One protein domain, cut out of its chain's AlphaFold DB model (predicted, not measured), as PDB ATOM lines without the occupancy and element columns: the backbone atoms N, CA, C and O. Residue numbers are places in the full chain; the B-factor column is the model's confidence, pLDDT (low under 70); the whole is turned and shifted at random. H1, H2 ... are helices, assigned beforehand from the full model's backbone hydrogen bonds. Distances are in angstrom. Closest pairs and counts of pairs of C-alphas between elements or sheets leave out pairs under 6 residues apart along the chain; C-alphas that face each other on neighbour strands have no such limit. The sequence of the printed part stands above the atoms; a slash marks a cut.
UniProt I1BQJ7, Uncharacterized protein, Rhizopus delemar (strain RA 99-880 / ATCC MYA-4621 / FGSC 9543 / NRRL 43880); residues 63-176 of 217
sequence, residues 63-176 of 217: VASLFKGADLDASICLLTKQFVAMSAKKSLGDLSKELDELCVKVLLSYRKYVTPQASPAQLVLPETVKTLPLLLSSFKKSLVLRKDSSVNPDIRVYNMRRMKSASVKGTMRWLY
ATOM      1  N   VAL A  63     270.651 231.062 185.655       93.38
ATOM      2  CA  VAL A  63     269.591 231.095 184.632       93.38
ATOM      3  C   VAL A  63     269.979 230.262 183.404       93.38
ATOM      4  O   VAL A  63     269.144 229.557 182.847       93.38
ATOM      5  N   ALA A  64     271.258 230.257 183.017       94.50
ATOM      6  CA  ALA A  64     271.747 229.422 181.922       94.50
ATOM      7  C   ALA A  64     271.550 227.921 182.204       94.50
ATOM      8  O   ALA A  64     271.072 227.190 181.336       94.50
ATOM      9  N   SER A  65     271.869 227.461 183.420       93.94
ATOM     10  CA  SER A  65     271.614 226.070 183.823       93.94
ATOM     11  C   SER A  65     270.121 225.736 183.896       93.94
ATOM     12  O   SER A  65     269.740 224.633 183.515       93.94
ATOM     13  N   LEU A  66     269.274 226.695 184.292       94.00
ATOM     14  CA  LEU A  66     267.818 226.528 184.304       94.00
ATOM     15  C   LEU A  66     267.272 226.292 182.892       94.00
ATOM     16  O   LEU A  66     266.548 225.327 182.675       94.00
ATOM     17  N   PHE A  67     267.657 227.126 181.920       95.62
ATOM     18  CA  PHE A  67     267.230 226.929 180.532       95.62
ATOM     19  C   PHE A  67     267.743 225.608 179.956       95.62
ATOM     20  O   PHE A  67     266.993 224.927 179.267       95.62
ATOM     21  N   LYS A  68     268.979 225.196 180.266       94.06
ATOM     22  CA  LYS A  68     269.514 223.895 179.824       94.06
ATOM     23  C   LYS A  68     268.745 222.696 180.391       94.06
ATOM     24  O   LYS A  68     268.649 221.687 179.707       94.06
ATOM     25  N   GLY A  69     268.225 222.803 181.613       93.31
ATOM     26  CA  GLY A  69     267.446 221.748 182.269       93.31
ATOM     27  C   GLY A  69     265.933 221.828 182.045       93.31
ATOM     28  O   GLY A  69     265.200 221.046 182.643       93.31
ATOM     29  N   ALA A  70     265.447 222.778 181.243       94.50
ATOM     30  CA  ALA A  70     264.017 222.993 181.055       94.50
ATOM     31  C   ALA A  70     263.379 221.896 180.184       94.50
ATOM     32  O   ALA A  70     263.788 221.685 179.043       94.50
ATOM     33  N   ASP A  71     262.323 221.265 180.701       95.69
ATOM     34  CA  ASP A  71     261.428 220.396 179.931       95.69
ATOM     35  C   ASP A  71     260.281 221.240 179.353       95.69
ATOM     36  O   ASP A  71     259.340 221.637 180.057       95.69
ATOM     37  N   LEU A  72     260.385 221.564 178.063       96.50
ATOM     38  CA  LEU A  72     259.384 222.372 177.373       96.50
ATOM     39  C   LEU A  72     258.034 221.658 177.277       96.50
ATOM     40  O   LEU A  72     256.999 222.301 177.454       96.50
ATOM     41  N   ASP A  73     258.023 220.354 177.017       96.94
ATOM     42  CA  ASP A  73     256.793 219.607 176.768       96.94
ATOM     43  C   ASP A  73     255.954 219.534 178.051       96.94
ATOM     44  O   ASP A  73     254.748 219.815 178.039       96.94
ATOM     45  N   ALA A  74     256.597 219.240 179.185       96.31
ATOM     46  CA  ALA A  74     255.957 219.272 180.496       96.31
ATOM     47  C   ALA A  74     255.447 220.681 180.842       96.31
ATOM     48  O   ALA A  74     254.305 220.832 181.291       96.31
ATOM     49  N   SER A  75     256.248 221.714 180.563       96.44
ATOM     50  CA  SER A  75     255.876 223.114 180.802       96.44
ATOM     51  C   SER A  75     254.643 223.521 179.995       96.44
ATOM     52  O   SER A  75     253.700 224.086 180.542       96.44
ATOM     53  N   ILE A  76     254.594 223.189 178.701       97.44
ATOM     54  CA  ILE A  76     253.446 223.499 177.841       97.44
ATOM     55  C   ILE A  76     252.214 222.698 178.261       97.44
ATOM     56  O   ILE A  76     251.106 223.239 178.264       97.44
ATOM     57  N   CYS A  77     252.381 221.437 178.671       97.31
ATOM     58  CA  CYS A  77     251.283 220.647 179.216       97.31
ATOM     59  C   CYS A  77     250.654 221.333 180.437       97.31
ATOM     60  O   CYS A  77     249.440 221.538 180.459       97.31
ATOM     61  N   LEU A  78     251.462 221.774 181.405       97.19
ATOM     62  CA  LEU A  78     250.965 222.501 182.574       97.19
ATOM     63  C   LEU A  78     250.310 223.836 182.188       97.19
ATOM     64  O   LEU A  78     249.184 224.111 182.610       97.19
ATOM     65  N   LEU A  79     250.969 224.625 181.333       96.69
ATOM     66  CA  LEU A  79     250.466 225.921 180.872       96.69
ATOM     67  C   LEU A  79     249.097 225.784 180.202       96.69
ATOM     68  O   LEU A  79     248.168 226.518 180.531       96.69
ATOM     69  N   THR A  80     248.920 224.818 179.300       96.06
ATOM     70  CA  THR A  80     247.617 224.626 178.642       96.06
ATOM     71  C   THR A  80     246.505 224.317 179.650       96.06
ATOM     72  O   THR A  80     245.420 224.891 179.545       96.06
ATOM     73  N   LYS A  81     246.773 223.499 180.680       96.38
ATOM     74  CA  LYS A  81     245.814 223.206 181.761       96.38
ATOM     75  C   LYS A  81     245.459 224.458 182.570       96.38
ATOM     76  O   LYS A  81     244.274 224.685 182.830       96.38
ATOM     77  N   GLN A  82     246.446 225.289 182.913       95.56
ATOM     78  CA  GLN A  82     246.239 226.560 183.622       95.56
ATOM     79  C   GLN A  82     245.387 227.533 182.798       95.56
ATOM     80  O   GLN A  82     244.367 228.023 183.282       95.56
ATOM     81  N   PHE A  83     245.724 227.746 181.525       95.50
ATOM     82  CA  PHE A  83     244.979 228.655 180.648       95.50
ATOM     83  C   PHE A  83     243.535 228.189 180.407       95.50
ATOM     84  O   PHE A  83     242.620 229.012 180.380       95.50
ATOM     85  N   VAL A  84     243.291 226.876 180.312       94.62
ATOM     86  CA  VAL A  84     241.925 226.320 180.263       94.62
ATOM     87  C   VAL A  84     241.178 226.510 181.585       94.62
ATOM     88  O   VAL A  84     239.961 226.665 181.595       94.62
ATOM     89  N   ALA A  85     241.856 226.479 182.733       93.44
ATOM     90  CA  ALA A  85     241.212 226.810 184.003       93.44
ATOM     91  C   ALA A  85     240.851 228.305 184.080       93.44
ATOM     92  O   ALA A  85     239.767 228.656 184.545       93.44
ATOM     93  N   MET A  86     241.720 229.176 183.567       94.06
ATOM     94  CA  MET A  86     241.522 230.627 183.554       94.06
ATOM     95  C   MET A  86     240.447 231.086 182.563       94.06
ATOM     96  O   MET A  86     239.851 232.140 182.781       94.06
ATOM     97  N   SER A  87     240.126 230.301 181.527       91.12
ATOM     98  CA  SER A  87     239.064 230.636 180.563       91.12
ATOM     99  C   SER A  87     237.661 230.667 181.160       91.12
ATOM    100  O   SER A  87     236.747 231.170 180.520       91.12
ATOM    101  N   ALA A  88     237.479 230.158 182.381       88.62
ATOM    102  CA  ALA A  88     236.238 230.331 183.131       88.62
ATOM    103  C   ALA A  88     236.082 231.747 183.724       88.62
ATOM    104  O   ALA A  88     234.983 232.115 184.122       88.62
ATOM    105  N   LYS A  89     237.172 232.521 183.825       92.38
ATOM    106  CA  LYS A  89     237.211 233.830 184.504       92.38
ATOM    107  C   LYS A  89     237.688 234.980 183.615       92.38
ATOM    108  O   LYS A  89     237.425 236.132 183.934       92.38
ATOM    109  N   LYS A  90     238.424 234.686 182.540       93.38
ATOM    110  CA  LYS A  90     238.999 235.675 181.619       93.38
ATOM    111  C   LYS A  90     238.459 235.477 180.207       93.38
ATOM    112  O   LYS A  90     238.155 234.353 179.806       93.38
ATOM    113  N   SER A  91     238.400 236.559 179.430       93.12
ATOM    114  CA  SER A  91     238.037 236.471 178.017       93.12
ATOM    115  C   SER A  91     239.117 235.730 177.213       93.12
ATOM    116  O   SER A  91     240.304 235.755 177.548       93.12
ATOM    117  N   LEU A  92     238.733 235.111 176.093       92.38
ATOM    118  CA  LEU A  92     239.698 234.509 175.157       92.38
ATOM    119  C   LEU A  92     240.653 235.559 174.560       92.38
ATOM    120  O   LEU A  92     241.774 235.240 174.155       92.38
ATOM    121  N   GLY A  93     240.201 236.815 174.491       93.31
ATOM    122  CA  GLY A  93     240.998 237.969 174.094       93.31
ATOM    123  C   GLY A  93     242.203 238.165 175.004       93.31
ATOM    124  O   GLY A  93     243.330 238.206 174.510       93.31
ATOM    125  N   ASP A  94     241.945 238.216 176.308       94.94
ATOM    126  CA  ASP A  94     242.951 238.476 177.338       94.94
ATOM    127  C   ASP A  94     243.900 237.295 177.499       94.94
ATOM    128  O   ASP A  94     245.112 237.484 177.491       94.94
ATOM    129  N   LEU A  95     243.374 236.064 177.515       95.19
ATOM    130  CA  LEU A  95     244.206 234.856 177.558       95.19
ATOM    131  C   LEU A  95     245.177 234.784 176.376       95.19
ATOM    132  O   LEU A  95     246.332 234.403 176.527       95.19
ATOM    133  N   SER A  96     244.718 235.170 175.185       94.19
ATOM    134  CA  SER A  96     245.575 235.214 174.004       94.19
ATOM    135  C   SER A  96     246.706 236.235 174.133       94.19
ATOM    136  O   SER A  96     247.762 235.981 173.564       94.19
ATOM    137  N   LYS A  97     246.486 237.373 174.805       95.56
ATOM    138  CA  LYS A  97     247.527 238.384 175.048       95.56
ATOM    139  C   LYS A  97     248.503 237.912 176.125       95.56
ATOM    140  O   LYS A  97     249.706 237.975 175.920       95.56
ATOM    141  N   GLU A  98     247.986 237.340 177.209       96.38
ATOM    142  CA  GLU A  98     248.785 236.800 178.314       96.38
ATOM    143  C   GLU A  98     249.716 235.661 177.851       96.38
ATOM    144  O   GLU A  98     250.853 235.568 178.307       96.38
ATOM    145  N   LEU A  99     249.293 234.837 176.879       95.94
ATOM    146  CA  LEU A  99     250.178 233.857 176.227       95.94
ATOM    147  C   LEU A  99     251.328 234.510 175.450       95.94
ATOM    148  O   LEU A  99     252.454 234.009 175.488       95.94
ATOM    149  N   ASP A 100     251.051 235.599 174.728       96.25
ATOM    150  CA  ASP A 100     252.074 236.320 173.966       96.25
ATOM    151  C   ASP A 100     253.074 236.991 174.913       96.25
ATOM    152  O   ASP A 100     254.284 236.850 174.738       96.25
ATOM    153  N   GLU A 101     252.579 237.637 175.967       97.31
ATOM    154  CA  GLU A 101     253.396 238.251 177.015       97.31
ATOM    155  C   GLU A 101     254.261 237.221 177.744       97.31
ATOM    156  O   GLU A 101     255.445 237.470 177.977       97.31
ATOM    157  N   LEU A 102     253.716 236.039 178.052       96.88
ATOM    158  CA  LEU A 102     254.477 234.936 178.636       96.88
ATOM    159  C   LEU A 102     255.620 234.500 177.711       96.88
ATOM    160  O   LEU A 102     256.758 234.371 178.163       96.88
ATOM    161  N   CYS A 103     255.331 234.302 176.421       96.88
ATOM    162  CA  CYS A 103     256.333 233.930 175.422       96.88
ATOM    163  C   CYS A 103     257.459 234.969 175.364       96.88
ATOM    164  O   CYS A 103     258.637 234.634 175.512       96.88
ATOM    165  N   VAL A 104     257.091 236.248 175.236       96.62
ATOM    166  CA  VAL A 104     258.038 237.367 175.209       96.62
ATOM    167  C   VAL A 104     258.860 237.404 176.492       96.62
ATOM    168  O   VAL A 104     260.079 237.521 176.420       96.62
ATOM    169  N   LYS A 105     258.240 237.238 177.665       96.44
ATOM    170  CA  LYS A 105     258.926 237.266 178.962       96.44
ATOM    171  C   LYS A 105     259.975 236.162 179.086       96.44
ATOM    172  O   LYS A 105     261.080 236.438 179.559       96.44
ATOM    173  N   VAL A 106     259.663 234.938 178.658       95.88
ATOM    174  CA  VAL A 106     260.611 233.810 178.693       95.88
ATOM    175  C   VAL A 106     261.811 234.089 177.785       95.88
ATOM    176  O   VAL A 106     262.956 234.004 178.235       95.88
ATOM    177  N   LEU A 107     261.569 234.491 176.535       95.00
ATOM    178  CA  LEU A 107     262.636 234.740 175.561       95.00
ATOM    179  C   LEU A 107     263.476 235.976 175.903       95.00
ATOM    180  O   LEU A 107     264.703 235.949 175.797       95.00
ATOM    181  N   LEU A 108     262.834 237.040 176.385       94.62
ATOM    182  CA  LEU A 108     263.508 238.246 176.858       94.62
ATOM    183  C   LEU A 108     264.407 237.940 178.058       94.62
ATOM    184  O   LEU A 108     265.525 238.446 178.126       94.62
ATOM    185  N   SER A 109     263.951 237.089 178.981       94.75
ATOM    186  CA  SER A 109     264.754 236.671 180.135       94.75
ATOM    187  C   SER A 109     266.013 235.927 179.698       94.75
ATOM    188  O   SER A 109     267.095 236.208 180.210       94.75
ATOM    189  N   TYR A 110     265.912 235.036 178.707       95.62
ATOM    190  CA  TYR A 110     267.092 234.370 178.156       95.62
ATOM    191  C   TYR A 110     268.066 235.360 177.514       95.62
ATOM    192  O   TYR A 110     269.251 235.371 177.853       95.62
ATOM    193  N   ARG A 111     267.561 236.246 176.646       94.44
ATOM    194  CA  ARG A 111     268.383 237.270 175.991       94.44
ATOM    195  C   ARG A 111     269.104 238.147 177.016       94.44
ATOM    196  O   ARG A 111     270.297 238.390 176.873       94.44
ATOM    197  N   LYS A 112     268.397 238.586 178.059       94.25
ATOM    198  CA  LYS A 112     268.933 239.475 179.097       94.25
ATOM    199  C   LYS A 112     270.001 238.806 179.963       94.25
ATOM    200  O   LYS A 112     271.016 239.433 180.242       94.25
ATOM    201  N   TYR A 113     269.768 237.573 180.415       94.38
ATOM    202  CA  TYR A 113     270.608 236.942 181.442       94.38
ATOM    203  C   TYR A 113     271.619 235.925 180.906       94.38
ATOM    204  O   TYR A 113     272.554 235.584 181.624       94.38
ATOM    205  N   VAL A 114     271.450 235.426 179.679       95.06
ATOM    206  CA  VAL A 114     272.336 234.402 179.096       95.06
ATOM    207  C   VAL A 114     273.101 234.930 177.887       95.06
ATOM    208  O   VAL A 114     274.279 234.622 177.741       95.06
ATOM    209  N   THR A 115     272.478 235.752 177.036       94.31
ATOM    210  CA  THR A 115     273.112 236.253 175.800       94.31
ATOM    211  C   THR A 115     273.019 237.781 175.647       94.31
ATOM    212  O   THR A 115     272.488 238.261 174.640       94.31
ATOM    213  N   PRO A 116     273.539 238.577 176.604       92.44
ATOM    214  CA  PRO A 116     273.384 240.036 176.588       92.44
ATOM    215  C   PRO A 116     274.094 240.718 175.409       92.44
ATOM    216  O   PRO A 116     273.670 241.785 174.980       92.44
ATOM    217  N   GLN A 117     275.139 240.090 174.859       93.94
ATOM    218  CA  GLN A 117     275.941 240.625 173.749       93.94
ATOM    219  C   GLN A 117     275.361 240.320 172.358       93.94
ATOM    220  O   GLN A 117     275.944 240.695 171.344       93.94
ATOM    221  N   ALA A 118     274.236 239.604 172.278       92.38
ATOM    222  CA  ALA A 118     273.632 239.266 170.997       92.38
ATOM    223  C   ALA A 118     273.134 240.516 170.258       92.38
ATOM    224  O   ALA A 118     272.530 241.410 170.858       92.38
ATOM    225  N   SER A 119     273.295 240.543 168.933       94.12
ATOM    226  CA  SER A 119     272.811 241.652 168.105       94.12
ATOM    227  C   SER A 119     271.303 241.896 168.307       94.12
ATOM    228  O   SER A 119     270.534 240.930 168.399       94.12
ATOM    229  N   PRO A 120     270.834 243.158 168.384       90.75
ATOM    230  CA  PRO A 120     269.405 243.484 168.434       90.75
ATOM    231  C   PRO A 120     268.599 242.960 167.241       90.75
ATOM    232  O   PRO A 120     267.413 242.688 167.387       90.75
ATOM    233  N   ALA A 121     269.242 242.757 166.086       93.94
ATOM    234  CA  ALA A 121     268.598 242.223 164.885       93.94
ATOM    235  C   ALA A 121     268.314 240.708 164.956       93.94
ATOM    236  O   ALA A 121     267.659 240.164 164.072       93.94
ATOM    237  N   GLN A 122     268.815 240.011 165.983       93.25
ATOM    238  CA  GLN A 122     268.689 238.562 166.120       93.25
ATOM    239  C   GLN A 122     267.746 238.177 167.263       93.25
ATOM    240  O   GLN A 122     267.883 238.639 168.401       93.25
ATOM    241  N   LEU A 123     266.836 237.244 166.981       92.81
ATOM    242  CA  LEU A 123     266.064 236.546 168.003       92.81
ATOM    243  C   LEU A 123     266.829 235.293 168.444       92.81
ATOM    244  O   LEU A 123     266.836 234.285 167.743       92.81
ATOM    245  N   VAL A 124     267.480 235.365 169.605       92.81
ATOM    246  CA  VAL A 124     268.251 234.244 170.159       92.81
ATOM    247  C   VAL A 124     267.356 233.393 171.052       92.81
ATOM    248  O   VAL A 124     266.736 233.906 171.986       92.81
ATOM    249  N   LEU A 125     267.305 232.091 170.776       91.88
ATOM    250  CA  LEU A 125     266.490 231.124 171.510       91.88
ATOM    251  C   LEU A 125     267.389 230.089 172.206       91.88
ATOM    252  O   LEU A 125     268.385 229.664 171.614       91.88
ATOM    253  N   PRO A 126     267.050 229.640 173.426       92.88
ATOM    254  CA  PRO A 126     267.662 228.453 174.015       92.88
ATOM    255  C   PRO A 126     267.230 227.204 173.247       92.88
ATOM    256  O   PRO A 126     266.069 227.085 172.856       92.88
ATOM    257  N   GLU A 127     268.133 226.235 173.115       92.75
ATOM    258  CA  GLU A 127     267.875 224.995 172.372       92.75
ATOM    259  C   GLU A 127     266.670 224.209 172.919       92.75
ATOM    260  O   GLU A 127     265.839 223.725 172.151       92.75
ATOM    261  N   THR A 128     266.521 224.153 174.244       94.62
ATOM    262  CA  THR A 128     265.439 223.443 174.951       94.62
ATOM    263  C   THR A 128     264.058 224.058 174.753       94.62
ATOM    264  O   THR A 128     263.060 223.352 174.841       94.62
ATOM    265  N   VAL A 129     263.972 225.361 174.466       94.06
ATOM    266  CA  VAL A 129     262.692 226.082 174.320       94.06
ATOM    267  C   VAL A 129     262.527 226.725 172.942       94.06
ATOM    268  O   VAL A 129     261.659 227.575 172.747       94.06
ATOM    269  N   LYS A 130     263.319 226.315 171.947       94.75
ATOM    270  CA  LYS A 130     263.276 226.880 170.586       94.75
ATOM    271  C   LYS A 130     261.911 226.734 169.907       94.75
ATOM    272  O   LYS A 130     261.529 227.567 169.090       94.75
ATOM    273  N   THR A 131     261.152 225.696 170.259       95.69
ATOM    274  CA  THR A 131     259.799 225.431 169.745       95.69
ATOM    275  C   THR A 131     258.695 226.067 170.597       95.69
ATOM    276  O   THR A 131     257.522 225.935 170.249       95.69
ATOM    277  N   LEU A 132     259.028 226.815 171.658       96.69
ATOM    278  CA  LEU A 132     258.050 227.499 172.511       96.69
ATOM    279  C   LEU A 132     257.101 228.408 171.707       96.69
ATOM    280  O   LEU A 132     255.887 228.234 171.835       96.69
ATOM    281  N   PRO A 133     257.581 229.314 170.824       96.19
ATOM    282  CA  PRO A 133     256.680 230.184 170.065       96.19
ATOM    283  C   PRO A 133     255.739 229.401 169.145       96.19
ATOM    284  O   PRO A 133     254.571 229.759 168.993       96.19
ATOM    285  N   LEU A 134     256.237 228.305 168.560       96.00
ATOM    286  CA  LEU A 134     255.458 227.423 167.696       96.00
ATOM    287  C   LEU A 134     254.308 226.774 168.475       96.00
ATOM    288  O   LEU A 134     253.156 226.870 168.053       96.00
ATOM    289  N   LEU A 135     254.602 226.164 169.627       96.81
ATOM    290  CA  LEU A 135     253.609 225.460 170.442       96.81
ATOM    291  C   LEU A 135     252.557 226.412 171.025       96.81
ATOM    292  O   LEU A 135     251.364 226.099 170.994       96.81
ATOM    293  N   LEU A 136     252.963 227.597 171.490       96.56
ATOM    294  CA  LEU A 136     252.022 228.608 171.983       96.56
ATOM    295  C   LEU A 136     251.134 229.157 170.856       96.56
ATOM    296  O   LEU A 136     249.927 229.311 171.041       96.56
ATOM    297  N   SER A 137     251.689 229.378 169.659       95.44
ATOM    298  CA  SER A 137     250.904 229.770 168.482       95.44
ATOM    299  C   SER A 137     249.884 228.694 168.093       95.44
ATOM    300  O   SER A 137     248.713 229.004 167.854       95.44
ATOM    301  N   SER A 138     250.284 227.419 168.106       95.25
ATOM    302  CA  SER A 138     249.372 226.290 167.900       95.25
ATOM    303  C   SER A 138     248.253 226.254 168.938       95.25
ATOM    304  O   SER A 138     247.086 226.076 168.582       95.25
ATOM    305  N   PHE A 139     248.573 226.486 170.214       95.62
ATOM    306  CA  PHE A 139     247.575 226.525 171.280       95.62
ATOM    307  C   PHE A 139     246.551 227.649 171.063       95.62
ATOM    308  O   PHE A 139     245.346 227.403 171.142       95.62
ATOM    309  N   LYS A 140     246.994 228.851 170.678       94.38
ATOM    310  CA  LYS A 140     246.102 229.978 170.342       94.38
ATOM    311  C   LYS A 140     245.163 229.666 169.172       94.38
ATOM    312  O   LYS A 140     243.999 230.057 169.198       94.38
ATOM    313  N   LYS A 141     245.649 228.953 168.151       92.81
ATOM    314  CA  LYS A 141     244.872 228.571 166.950       92.81
ATOM    315  C   LYS A 141     243.923 227.393 167.180       92.81
ATOM    316  O   LYS A 141     243.094 227.080 166.316       92.81
ATOM    317  N   SER A 142     244.051 226.727 168.319       92.50
ATOM    318  CA  SER A 142     243.293 225.531 168.646       92.50
ATOM    319  C   SER A 142     241.820 225.813 168.962       92.50
ATOM    320  O   SER A 142     241.460 226.932 169.317       92.50
ATOM    321  N   LEU A 143     240.964 224.786 168.917       91.62
ATOM    322  CA  LEU A 143     239.524 224.909 169.220       91.62
ATOM    323  C   LEU A 143     239.224 225.381 170.654       91.62
ATOM    324  O   LEU A 143     238.083 225.698 170.969       91.62
ATOM    325  N   VAL A 144     240.237 225.434 171.520       91.88
ATOM    326  CA  VAL A 144     240.112 225.896 172.902       91.88
ATOM    327  C   VAL A 144     240.184 227.419 172.992       91.88
ATOM    328  O   VAL A 144     239.318 228.025 173.621       91.88
ATOM    329  N   LEU A 145     241.174 228.042 172.340       91.25
ATOM    330  CA  LEU A 145     241.429 229.488 172.429       91.25
ATOM    331  C   LEU A 145     241.126 230.271 171.147       91.25
ATOM    332  O   LEU A 145     241.146 231.503 171.173       91.25
ATOM    333  N   ARG A 146     240.796 229.597 170.037       90.62
ATOM    334  CA  ARG A 146     240.400 230.258 168.788       90.62
ATOM    335  C   ARG A 146     239.216 231.189 169.050       90.62
ATOM    336  O   ARG A 146     238.229 230.770 169.652       90.62
ATOM    337  N   LYS A 147     239.316 232.436 168.591       86.69
ATOM    338  CA  LYS A 147     238.321 233.502 168.822       86.69
ATOM    339  C   LYS A 147     237.174 233.517 167.804       86.69
ATOM    340  O   LYS A 147     236.322 234.390 167.860       86.69
ATOM    341  N   ASP A 148     237.188 232.576 166.870       83.44
ATOM    342  CA  ASP A 148     236.205 232.466 165.800       83.44
ATOM    343  C   ASP A 148     234.819 232.100 166.358       83.44
ATOM    344  O   ASP A 148     234.696 231.171 167.167       83.44
ATOM    345  N   SER A 149     233.795 232.836 165.920       79.50
ATOM    346  CA  SER A 149     232.388 232.611 166.263       79.50
ATOM    347  C   SER A 149     231.824 231.335 165.634       79.50
ATOM    348  O   SER A 149     230.807 230.836 166.105       79.50
ATOM    349  N   SER A 150     232.502 230.760 164.632       85.94
ATOM    350  CA  SER A 150     232.121 229.484 164.013       85.94
ATOM    351  C   SER A 150     232.276 228.270 164.942       85.94
ATOM    352  O   SER A 150     231.720 227.202 164.681       85.94
ATOM    353  N   VAL A 151     233.036 228.398 166.039       88.81
ATOM    354  CA  VAL A 151     233.305 227.278 166.948       88.81
ATOM    355  C   VAL A 151     232.128 227.077 167.898       88.81
ATOM    356  O   VAL A 151     231.945 227.853 168.836       88.81
ATOM    357  N   ASN A 152     231.395 225.977 167.709       92.75
ATOM    358  CA  ASN A 152     230.327 225.560 168.615       92.75
ATOM    359  C   ASN A 152     230.841 225.477 170.083       92.75
ATOM    360  O   ASN A 152     231.878 224.841 170.331       92.75
ATOM    361  N   PRO A 153     230.140 226.093 171.059       91.44
ATOM    362  CA  PRO A 153     230.507 226.049 172.475       91.44
ATOM    363  C   PRO A 153     230.724 224.638 173.038       91.44
ATOM    364  O   PRO A 153     231.689 224.425 173.775       91.44
ATOM    365  N   ASP A 154     229.911 223.658 172.647       94.38
ATOM    366  CA  ASP A 154     230.023 222.275 173.127       94.38
ATOM    367  C   ASP A 154     231.332 221.633 172.668       94.38
ATOM    368  O   ASP A 154     232.042 220.998 173.453       94.38
ATOM    369  N   ILE A 155     231.719 221.877 171.409       93.25
ATOM    370  CA  ILE A 155     233.001 221.423 170.856       93.25
ATOM    371  C   ILE A 155     234.155 222.046 171.642       93.25
ATOM    372  O   ILE A 155     235.138 221.366 171.960       93.25
ATOM    373  N   ARG A 156     234.056 223.334 171.983       92.88
ATOM    374  CA  ARG A 156     235.082 224.030 172.767       92.88
ATOM    375  C   ARG A 156     235.215 223.430 174.163       92.88
ATOM    376  O   ARG A 156     236.326 223.071 174.555       92.88
ATOM    377  N   VAL A 157     234.108 223.272 174.889       93.50
ATOM    378  CA  VAL A 157     234.097 222.701 176.246       93.50
ATOM    379  C   VAL A 157     234.604 221.260 176.237       93.50
ATOM    380  O   VAL A 157     235.403 220.885 177.099       93.50
ATOM    381  N   TYR A 158     234.226 220.463 175.237       94.19
ATOM    382  CA  TYR A 158     234.757 219.115 175.045       94.19
ATOM    383  C   TYR A 158     236.288 219.114 174.904       94.19
ATOM    384  O   TYR A 158     236.980 218.383 175.616       94.19
ATOM    385  N   ASN A 159     236.842 219.979 174.047       93.44
ATOM    386  CA  ASN A 159     238.293 220.084 173.872       93.44
ATOM    387  C   ASN A 159     238.998 220.618 175.131       93.44
ATOM    388  O   ASN A 159     240.077 220.135 175.472       93.44
ATOM    389  N   MET A 160     238.386 221.562 175.850       94.06
ATOM    390  CA  MET A 160     238.887 222.055 177.137       94.06
ATOM    391  C   MET A 160     238.989 220.931 178.172       94.06
ATOM    392  O   MET A 160     240.029 220.775 178.812       94.06
ATOM    393  N   ARG A 161     237.938 220.113 178.313       92.69
ATOM    394  CA  ARG A 161     237.931 218.958 179.225       92.69
ATOM    395  C   ARG A 161     238.998 217.939 178.841       92.69
ATOM    396  O   ARG A 161     239.763 217.519 179.702       92.69
ATOM    397  N   ARG A 162     239.104 217.608 177.550       91.75
ATOM    398  CA  ARG A 162     240.108 216.663 177.045       91.75
ATOM    399  C   ARG A 162     241.540 217.143 177.286       91.75
ATOM    400  O   ARG A 162     242.396 216.340 177.630       91.75
ATOM    401  N   MET A 163     241.811 218.436 177.126       91.88
ATOM    402  CA  MET A 163     243.149 218.983 177.367       91.88
ATOM    403  C   MET A 163     243.495 219.059 178.856       91.88
ATOM    404  O   MET A 163     244.650 218.869 179.224       91.88
ATOM    405  N   LYS A 164     242.501 219.270 179.728       91.81
ATOM    406  CA  LYS A 164     242.703 219.235 181.184       91.81
ATOM    407  C   LYS A 164     243.190 217.872 181.683       91.81
ATOM    408  O   LYS A 164     244.046 217.841 182.563       91.81
ATOM    409  N   SER A 165     242.693 216.773 181.115       90.19
ATOM    410  CA  SER A 165     243.095 215.415 181.506       90.19
ATOM    411  C   SER A 165     244.278 214.848 180.716       90.19
ATOM    412  O   SER A 165     244.860 213.861 181.154       90.19
ATOM    413  N   ALA A 166     244.662 215.459 179.591       92.50
ATOM    414  CA  ALA A 166     245.695 214.931 178.703       92.50
ATOM    415  C   ALA A 166     247.078 214.808 179.371       92.50
ATOM    416  O   ALA A 166     247.510 215.677 180.138       92.50
ATOM    417  N   SER A 167     247.786 213.727 179.030       94.81
ATOM    418  CA  SER A 167     249.203 213.532 179.342       94.81
ATOM    419  C   SER A 167     250.090 214.494 178.547       94.81
ATOM    420  O   SER A 167     249.658 215.069 177.551       94.81
ATOM    421  N   VAL A 168     251.360 214.632 178.941       95.88
ATOM    422  CA  VAL A 168     252.340 215.472 178.223       95.88
ATOM    423  C   VAL A 168     252.408 215.104 176.735       95.88
ATOM    424  O   VAL A 168     252.206 215.955 175.869       95.88
ATOM    425  N   LYS A 169     252.566 213.809 176.437       93.56
ATOM    426  CA  LYS A 169     252.564 213.263 175.071       93.56
ATOM    427  C   LYS A 169     251.257 213.567 174.330       93.56
ATOM    428  O   LYS A 169     251.286 213.956 173.162       93.56
ATOM    429  N   GLY A 170     250.116 213.406 175.003       92.75
ATOM    430  CA  GLY A 170     248.799 213.711 174.443       92.75
ATOM    431  C   GLY A 170     248.645 215.190 174.086       92.75
ATOM    432  O   GLY A 170     248.187 215.512 172.989       92.75
ATOM    433  N   THR A 171     249.087 216.087 174.968       94.75
ATOM    434  CA  THR A 171     249.056 217.536 174.746       94.75
ATOM    435  C   THR A 171     249.964 217.939 173.589       94.75
ATOM    436  O   THR A 171     249.516 218.672 172.708       94.75
ATOM    437  N   MET A 172     251.191 217.410 173.515       95.25
ATOM    438  CA  MET A 172     252.112 217.727 172.414       95.25
ATOM    439  C   MET A 172     251.546 217.293 171.065       95.25
ATOM    440  O   MET A 172     251.482 218.100 170.140       95.25
ATOM    441  N   ARG A 173     251.025 216.064 170.968       91.69
ATOM    442  CA  ARG A 173     250.365 215.572 169.744       91.69
ATOM    443  C   ARG A 173     249.122 216.372 169.376       91.69
ATOM    444  O   ARG A 173     248.775 216.475 168.202       91.69
ATOM    445  N   TRP A 174     248.412 216.909 170.363       91.62
ATOM    446  CA  TRP A 174     247.228 217.718 170.105       91.62
ATOM    447  C   TRP A 174     247.583 219.107 169.567       91.62
ATOM    448  O   TRP A 174     246.874 219.595 168.682       91.62
ATOM    449  N   LEU A 175     248.661 219.713 170.078       93.75
ATOM    450  CA  LEU A 175     249.172 221.022 169.661       93.75
ATOM    451  C   LEU A 175     249.929 220.967 168.331       93.75
ATOM    452  O   LEU A 175     249.779 221.867 167.507       93.75
ATOM    453  N   TYR A 176     250.719 219.921 168.109       94.44
ATOM    454  CA  TYR A 176     251.471 219.713 166.876       94.44
ATOM    455  C   TYR A 176     251.270 218.274 166.368       94.44
ATOM    456  O   TYR A 176     252.057 217.380 166.688       94.44
TER     457      TYR A 176
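This is residues 63 to 176 of the 217 residues of an uncharacterized protein of Rhizopus delemar (strain RA 99-880 / ATCC MYA-4621 / FGSC 9543 / NRRL 43880) (UniProt I1BQJ7). What is the main shape? An elongated body is built round an up-and-down bundle of three helices, H2, H3 and H4, each running against the one before it. Short H1 sits by the last residues of H3 at one end, H5 extends the other end, and H6 crosses H2 on the side away from H3. What is it made of? The printed part has 114 residues with six named helices, H1 to H6 in chain order, and no named strand: all helix. It is compact, with a radius of gyration of the C-alphas of 15.3 A and spans of 49 by 26 by 22 A.

What does the first helix touch? H1, residues 63 to 68, touches H3, residues 92 to 113, at residues 110 to 113 alone; their closest C-alphas, of Val 63 and Tyr 113, are 6.7 A apart. How does the bundle stand? H2, residues 72 to 86, touches H4, residues 132 to 141, closest at the C-alphas of Leu 72 and Leu 132, 7.2 A. H3 and H4 form a helical hairpin at a shallow tilt of 4 degrees, opposite ways, closest at the C-alphas of Ser 96 and Lys 140, 6.4 A. What follows? H5, residues 153 to 165, touches H2 at a steep tilt of 45 degrees, closest at the C-alphas of Lys 81 and Lys 164, 5.1 A. H6, residues 168 to 175, touches H2, closest at the C-alphas of Cys 77 and Val 168, 5.4 A. Are the helix backbones complete? Each O i to N i+4 pair is within hydrogen-bond range in H1, H2, H4, H5 and H6, and 17 of 18 are in H3.

Where are the anchors? C-alpha 63 of H1 is at (269.591, 231.095, 184.632), and C-alpha 175 of H6 at (249.172, 221.022, 169.661). How long are the longer helices? H2 measures 20.6 A, H3 31.6 A and H5 18.8 A from first to last C-alpha.

Which links are long? H3 to H4, with 18 residues between, and H4 to H5, with 11. Is anything cut or uncertain? The printed part has no cut, and no printed residue is under 70 in pLDDT.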